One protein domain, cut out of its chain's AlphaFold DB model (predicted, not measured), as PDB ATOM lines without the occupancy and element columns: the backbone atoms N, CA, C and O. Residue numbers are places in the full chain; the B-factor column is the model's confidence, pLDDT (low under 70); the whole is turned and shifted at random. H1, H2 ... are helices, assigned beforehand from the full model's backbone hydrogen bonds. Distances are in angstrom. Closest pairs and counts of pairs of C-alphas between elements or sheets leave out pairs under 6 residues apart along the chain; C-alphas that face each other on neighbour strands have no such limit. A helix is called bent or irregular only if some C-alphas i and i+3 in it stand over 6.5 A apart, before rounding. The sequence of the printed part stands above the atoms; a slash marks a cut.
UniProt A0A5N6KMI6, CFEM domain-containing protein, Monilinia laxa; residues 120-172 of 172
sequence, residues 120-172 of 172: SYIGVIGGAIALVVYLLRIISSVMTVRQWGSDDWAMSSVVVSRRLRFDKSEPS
ATOM      1  N   SER A 120      42.170  12.210 -12.220       63.69
ATOM      2  CA  SER A 120      42.263  11.018 -11.368       63.69
ATOM      3  C   SER A 120      40.932  10.732 -10.663       63.69
ATOM      4  O   SER A 120      40.434   9.607 -10.714       63.69
ATOM      5  N   TYR A 121      40.282  11.755 -10.097       63.09
ATOM      6  CA  TYR A 121      38.993  11.600  -9.420       63.09
ATOM      7  C   TYR A 121      37.896  11.113 -10.359       63.09
ATOM      8  O   TYR A 121      37.145  10.213  -9.994       63.09
ATOM      9  N   ILE A 122      37.823  11.646 -11.580       74.38
ATOM     10  CA  ILE A 122      36.822  11.214 -12.564       74.38
ATOM     11  C   ILE A 122      37.021   9.733 -12.918       74.38
ATOM     12  O   ILE A 122      36.051   8.975 -12.962       74.38
ATOM     13  N   GLY A 123      38.272   9.294 -13.096       76.31
ATOM     14  CA  GLY A 123      38.597   7.890 -13.348       76.31
ATOM     15  C   GLY A 123      38.267   6.967 -12.169       76.31
ATOM     16  O   GLY A 123      37.717   5.884 -12.370       76.31
ATOM     17  N   VAL A 124      38.554   7.399 -10.938       75.75
ATOM     18  CA  VAL A 124      38.272   6.631  -9.714       75.75
ATOM     19  C   VAL A 124      36.767   6.520  -9.463       75.75
ATOM     20  O   VAL A 124      36.266   5.420  -9.234       75.75
ATOM     21  N   ILE A 125      36.030   7.629  -9.559       80.69
ATOM     22  CA  ILE A 125      34.578   7.663  -9.351       80.69
ATOM     23  C   ILE A 125      33.868   6.853 -10.443       80.69
ATOM     24  O   ILE A 125      33.025   6.009 -10.134       80.69
ATOM     25  N   GLY A 126      34.244   7.046 -11.712       80.75
ATOM     26  CA  GLY A 126      33.689   6.283 -12.832       80.75
ATOM     27  C   GLY A 126      33.962   4.782 -12.709       80.75
ATOM     28  O   GLY A 126      33.058   3.970 -12.902       80.75
ATOM     29  N   GLY A 127      35.181   4.405 -12.305       79.44
ATOM     30  CA  GLY A 127      35.546   3.014 -12.037       79.44
ATOM     31  C   GLY A 127      34.750   2.398 -10.882       79.44
ATOM     32  O   GLY A 127      34.281   1.268 -11.004       79.44
ATOM     33  N   ALA A 128      34.540   3.141  -9.792       78.56
ATOM     34  CA  ALA A 128      33.752   2.675  -8.653       78.56
ATOM     35  C   ALA A 128      32.288   2.412  -9.040       78.56
ATOM     36  O   ALA A 128      31.753   1.346  -8.738       78.56
ATOM     37  N   ILE A 129      31.658   3.338  -9.769       82.75
ATOM     38  CA  ILE A 129      30.275   3.177 -10.240       82.75
ATOM     39  C   ILE A 129      30.164   1.970 -11.182       82.75
ATOM     40  O   ILE A 129      29.252   1.154 -11.030       82.75
ATOM     41  N   ALA A 130      31.110   1.808 -12.113       78.88
ATOM     42  CA  ALA A 130      31.129   0.677 -13.038       78.88
ATOM     43  C   ALA A 130      31.242  -0.675 -12.309       78.88
ATOM     44  O   ALA A 130      30.528  -1.619 -12.655       78.88
ATOM     45  N   LEU A 131      32.080  -0.767 -11.269       80.56
ATOM     46  CA  LEU A 131      32.196  -1.975 -10.448       80.56
ATOM     47  C   LEU A 131      30.895  -2.296  -9.704       80.56
ATOM     48  O   LEU A 131      30.477  -3.452  -9.685       80.56
ATOM     49  N   VAL A 132      30.221  -1.290  -9.139       81.50
ATOM     50  CA  VAL A 132      28.937  -1.484  -8.444       81.50
ATOM     51  C   VAL A 132      27.867  -2.014  -9.402       81.50
ATOM     52  O   VAL A 132      27.199  -3.003  -9.096       81.50
ATOM     53  N   VAL A 133      27.727  -1.406 -10.583       82.25
ATOM     54  CA  VAL A 133      26.747  -1.840 -11.595       82.25
ATOM     55  C   VAL A 133      27.041  -3.259 -12.089       82.25
ATOM     56  O   VAL A 133      26.114  -4.056 -12.247       82.25
ATOM     57  N   TYR A 134      28.315  -3.602 -12.290       79.62
ATOM     58  CA  TYR A 134      28.728  -4.947 -12.691       79.62
ATOM     59  C   TYR A 134      28.358  -6.004 -11.638       79.62
ATOM     60  O   TYR A 134      27.745  -7.015 -11.980       79.62
ATOM     61  N   LEU A 135      28.631  -5.755 -10.354       80.00
ATOM     62  CA  LEU A 135      28.272  -6.688  -9.276       80.00
ATOM     63  C   LEU A 135      26.756  -6.908  -9.189       80.00
ATOM     64  O   LEU A 135      26.305  -8.049  -9.083       80.00
ATOM     65  N   LEU A 136      25.963  -5.840  -9.312       80.44
ATOM     66  CA  LEU A 136      24.500  -5.940  -9.353       80.44
ATOM     67  C   LEU A 136      24.016  -6.791 -10.536       80.44
ATOM     68  O   LEU A 136      23.090  -7.594 -10.386       80.44
ATOM     69  N   ARG A 137      24.656  -6.662 -11.706       77.56
ATOM     70  CA  ARG A 137      24.341  -7.489 -12.880       77.56
ATOM     71  C   ARG A 137      24.705  -8.956 -12.689       77.56
ATOM     72  O   ARG A 137      23.886  -9.803 -13.042       77.56
ATOM     73  N   ILE A 138      25.861  -9.266 -12.105       77.00
ATOM     74  CA  ILE A 138      26.258 -10.653 -11.812       77.00
ATOM     75  C   ILE A 138      25.261 -11.298 -10.846       77.00
ATOM     76  O   ILE A 138      24.780 -12.396 -11.114       77.00
ATOM     77  N   ILE A 139      24.867 -10.594  -9.780       75.81
ATOM     78  CA  ILE A 139      23.869 -11.087  -8.818       75.81
ATOM     79  C   ILE A 139      22.529 -11.354  -9.517       75.81
ATOM     80  O   ILE A 139      21.960 -12.434  -9.375       75.81
ATOM     81  N   SER A 140      22.048 -10.410 -10.334       76.00
ATOM     82  CA  SER A 140      20.806 -10.579 -11.100       76.00
ATOM     83  C   SER A 140      20.877 -11.755 -12.083       76.00
ATOM     84  O   SER A 140      19.915 -12.517 -12.205       76.00
ATOM     85  N   SER A 141      22.018 -11.935 -12.753       69.69
ATOM     86  CA  SER A 141      22.250 -13.014 -13.717       69.69
ATOM     87  C   SER A 141      22.271 -14.390 -13.045       69.69
ATOM     88  O   SER A 141      21.604 -15.311 -13.514       69.69
ATOM     89  N   VAL A 142      22.945 -14.509 -11.896       72.94
ATOM     90  CA  VAL A 142      23.006 -15.746 -11.096       72.94
ATOM     91  C   VAL A 142      21.635 -16.100 -10.515       72.94
ATOM     92  O   VAL A 142      21.255 -17.268 -10.511       72.94
ATOM     93  N   MET A 143      20.854 -15.108 -10.078       73.81
ATOM     94  CA  MET A 143      19.498 -15.340  -9.565       73.81
ATOM     95  C   MET A 143      18.483 -15.702 -10.660       73.81
ATOM     96  O   MET A 143      17.520 -16.408 -10.371       73.81
ATOM     97  N   THR A 144      18.685 -15.242 -11.899       70.62
ATOM     98  CA  THR A 144      17.737 -15.437 -13.017       70.62
ATOM     99  C   THR A 144      18.198 -16.517 -14.011       70.62
ATOM    100  O   THR A 144      17.542 -16.729 -15.025       70.62
ATOM    101  N   VAL A 145      19.321 -17.201 -13.745       64.94
ATOM    102  CA  VAL A 145      19.948 -18.212 -14.627       64.94
ATOM    103  C   VAL A 145      20.057 -17.713 -16.077       64.94
ATOM    104  O   VAL A 145      19.711 -18.404 -17.037       64.94
ATOM    105  N   ARG A 146      20.492 -16.461 -16.251       64.38
ATOM    106  CA  ARG A 146      20.626 -15.855 -17.580       64.38
ATOM    107  C   ARG A 146      22.012 -16.154 -18.150       64.38
ATOM    108  O   ARG A 146      23.008 -16.091 -17.436       64.38
ATOM    109  N   GLN A 147      22.081 -16.495 -19.436       65.00
ATOM    110  CA  GLN A 147      23.361 -16.755 -20.096       65.00
ATOM    111  C   GLN A 147      24.165 -15.459 -20.247       65.00
ATOM    112  O   GLN A 147      23.604 -14.405 -20.546       65.00
ATOM    113  N   TRP A 148      25.469 -15.548 -19.985       64.56
ATOM    114  CA  TRP A 148      26.385 -14.410 -20.005       64.56
ATOM    115  C   TRP A 148      26.663 -13.993 -21.446       64.56
ATOM    116  O   TRP A 148      26.999 -14.830 -22.286       64.56
ATOM    117  N   GLY A 149      26.503 -12.703 -21.729       77.56
ATOM    118  CA  GLY A 149      26.798 -12.146 -23.042       77.56
ATOM    119  C   GLY A 149      28.303 -11.995 -23.255       77.56
ATOM    120  O   GLY A 149      29.091 -12.033 -22.310       77.56
ATOM    121  N   SER A 150      28.716 -11.760 -24.501       70.19
ATOM    122  CA  SER A 150      30.111 -11.427 -24.835       70.19
ATOM    123  C   SER A 150      30.640 -10.201 -24.068       70.19
ATOM    124  O   SER A 150      31.837 -10.111 -23.802       70.19
ATOM    125  N   ASP A 151      29.745  -9.302 -23.649       73.06
ATOM    126  CA  ASP A 151      30.029  -8.127 -22.813       73.06
ATOM    127  C   ASP A 151      30.508  -8.491 -21.388       73.06
ATOM    128  O   ASP A 151      31.488  -7.931 -20.890       73.06
ATOM    129  N   ASP A 152      29.904  -9.502 -20.750       73.88
ATOM    130  CA  ASP A 152      30.247  -9.919 -19.378       73.88
ATOM    131  C   ASP A 152      31.658 -10.544 -19.303       73.88
ATOM    132  O   ASP A 152      32.398 -10.371 -18.324       73.88
ATOM    133  N   TRP A 153      32.065 -11.235 -20.372       75.75
ATOM    134  CA  TRP A 153      33.414 -11.784 -20.532       75.75
ATOM    135  C   TRP A 153      34.461 -10.691 -20.734       75.75
ATOM    136  O   TRP A 153      35.537 -10.750 -20.130       75.75
ATOM    137  N   ALA A 154      34.143  -9.665 -21.529       77.31
ATOM    138  CA  ALA A 154      35.026  -8.521 -21.726       77.31
ATOM    139  C   ALA A 154      35.301  -7.815 -20.391       77.31
ATOM    140  O   ALA A 154      36.462  -7.595 -20.038       77.31
ATOM    141  N   MET A 155      34.265  -7.565 -19.585       73.25
ATOM    142  CA  MET A 155      34.430  -6.937 -18.272       73.25
ATOM    143  C   MET A 155      35.258  -7.804 -17.309       73.25
ATOM    144  O   MET A 155      36.173  -7.305 -16.648       73.25
ATOM    145  N   SER A 156      35.022  -9.119 -17.295       76.31
ATOM    146  CA  SER A 156      35.809 -10.067 -16.493       76.31
ATOM    147  C   SER A 156      37.292 -10.054 -16.888       76.31
ATOM    148  O   SER A 156      38.173 -10.034 -16.025       76.31
ATOM    149  N   SER A 157      37.589  -9.972 -18.190       73.88
ATOM    150  CA  SER A 157      38.963  -9.887 -18.700       73.88
ATOM    151  C   SER A 157      39.674  -8.594 -18.281       73.88
ATOM    152  O   SER A 157      40.866  -8.609 -17.967       73.88
ATOM    153  N   VAL A 158      38.952  -7.472 -18.197       77.31
ATOM    154  CA  VAL A 158      39.497  -6.186 -17.737       77.31
ATOM    155  C   VAL A 158      39.839  -6.240 -16.246       77.31
ATOM    156  O   VAL A 158      40.893  -5.747 -15.835       77.31
ATOM    157  N   VAL A 159      38.995  -6.879 -15.432       73.75
ATOM    158  CA  VAL A 159      39.246  -7.060 -13.992       73.75
ATOM    159  C   VAL A 159      40.447  -7.984 -13.760       73.75
ATOM    160  O   VAL A 159      41.359  -7.629 -13.009       73.75
ATOM    161  N   VAL A 160      40.504  -9.123 -14.459       75.50
ATOM    162  CA  VAL A 160      41.622 -10.079 -14.373       75.50
ATOM    163  C   VAL A 160      42.928  -9.454 -14.860       75.50
ATOM    164  O   VAL A 160      43.939  -9.521 -14.166       75.50
ATOM    165  N   SER A 161      42.926  -8.778 -16.011       72.00
ATOM    166  CA  SER A 161      44.133  -8.133 -16.549       72.00
ATOM    167  C   SER A 161      44.646  -7.000 -15.658       72.00
ATOM    168  O   SER A 161      45.857  -6.799 -15.551       72.00
ATOM    169  N   ARG A 162      43.757  -6.275 -14.965       68.12
ATOM    170  CA  ARG A 162      44.164  -5.306 -13.940       68.12
ATOM    171  C   ARG A 162      44.799  -6.001 -12.733       68.12
ATOM    172  O   ARG A 162      45.819  -5.516 -12.256       68.12
ATOM    173  N   ARG A 163      44.260  -7.141 -12.283       66.69
ATOM    174  CA  ARG A 163      44.856  -7.928 -11.190       66.69
ATOM    175  C   ARG A 163      46.245  -8.458 -11.552       66.69
ATOM    176  O   ARG A 163      47.151  -8.340 -10.740       66.69
ATOM    177  N   LEU A 164      46.428  -8.945 -12.779       66.69
ATOM    178  CA  LEU A 164      47.727  -9.419 -13.276       66.69
ATOM    179  C   LEU A 164      48.758  -8.291 -13.403       66.69
ATOM    180  O   LEU A 164      49.934  -8.490 -13.118       66.69
ATOM    181  N   ARG A 165      48.329  -7.088 -13.806       60.00
ATOM    182  CA  ARG A 165      49.216  -5.915 -13.818       60.00
ATOM    183  C   ARG A 165      49.623  -5.466 -12.419       60.00
ATOM    184  O   ARG A 165      50.738  -4.991 -12.271       60.00
ATOM    185  N   PHE A 166      48.743  -5.627 -11.432       57.78
ATOM    186  CA  PHE A 166      49.051  -5.328 -10.036       57.78
ATOM    187  C   PHE A 166      50.053  -6.335  -9.446       57.78
ATOM    188  O   PHE A 166      51.014  -5.939  -8.799       57.78
ATOM    189  N   ASP A 167      49.877  -7.623  -9.737       56.59
ATOM    190  CA  ASP A 167      50.788  -8.690  -9.297       56.59
ATOM    191  C   ASP A 167      52.203  -8.513  -9.875       56.59
ATOM    192  O   ASP A 167      53.203  -8.608  -9.174       56.59
ATOM    193  N   LYS A 168      52.294  -8.114 -11.149       55.16
ATOM    194  CA  LYS A 168      53.576  -7.850 -11.817       55.16
ATOM    195  C   LYS A 168      54.287  -6.576 -11.328       55.16
ATOM    196  O   LYS A 168      55.448  -6.375 -11.672       55.16
ATOM    197  N   SER A 169      53.600  -5.700 -10.591       55.16
ATOM    198  CA  SER A 169      54.166  -4.444 -10.075       55.16
ATOM    199  C   SER A 169      54.768  -4.549  -8.672       55.16
ATOM    200  O   SER A 169      55.262  -3.541  -8.178       55.16
ATOM    201  N   GLU A 170      54.758  -5.730  -8.050       46.75
ATOM    202  CA  GLU A 170      55.441  -5.989  -6.779       46.75
ATOM    203  C   GLU A 170      56.865  -6.514  -7.080       46.75
ATOM    204  O   GLU A 170      57.006  -7.652  -7.537       46.75
ATOM    205  N   PRO A 171      57.935  -5.697  -6.949       52.38
ATOM    206  CA  PRO A 171      59.297  -6.168  -7.175       52.38
ATOM    207  C   PRO A 171      59.795  -6.953  -5.952       52.38
ATOM    208  O   PRO A 171      59.470  -6.614  -4.813       52.38
ATOM    209  N   SER A 172      60.573  -8.003  -6.221       43.53
ATOM    210  CA  SER A 172      61.304  -8.827  -5.242       43.53
ATOM    211  C   SER A 172      62.502  -8.093  -4.654       43.53
ATOM    212  O   SER A 172      63.160  -7.362  -5.430       43.53
TER     213      SER A 172
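What this domain is: This is residues 120 to 172 of the 172 residues of the protein "CFEM domain-containing protein" of Monilinia laxa (UniProt A0A5N6KMI6). Two helices make a loose, open V: H1 runs toward the corner, a five-residue link turns the chain there, and H2 leads away again on a diverging course. The free ends of the V, residues 120 to 129 of H1 and residues 160 to 172, stick out, the latter including the tail after H2. The printed part has 53 residues with two named helices, H1 then H2, and no named strand; its class is all helix. It is loose, with a radius of gyration of the C-alphas of 13.9 A, and elongated, spanning 44 by 26 by 17 A.

How they stand to each other: H1, residues 120 to 144, and H2, residues 150 to 167, are near each other: their closest C-alphas are 8.2 A apart, and 8 pairs of C-alphas are within 10 A. The link between them, residues 145 to 149, is tight. Residues 139 to 145, of which 139 to 144 belong to H1, also stand free. In H1 and H2 every O i to N i+4 pair is within hydrogen-bond range.

Where its parts are: H1 begins with C-alpha 120 at (42.263, 11.018, -11.368) and ends with C-alpha 144 at (17.737, -15.437, -13.017), 36.1 A from first to last C-alpha. H2 begins with C-alpha 150 at (30.111, -11.427, -24.835) and ends with C-alpha 167 at (50.788, -8.690, -9.297), a length of 26.0 A. Neither helix is bent.

The domain as a whole: The two C-alphas farthest apart are those of Thr 144 and Ser 172, 44.7 A. The printed part has no cut, and Ser 172 is the chain's last residue. The mean pLDDT of the printed part is 71.1; residues 120 to 121, 141, 145 to 148 and 162 to 172 are under 70.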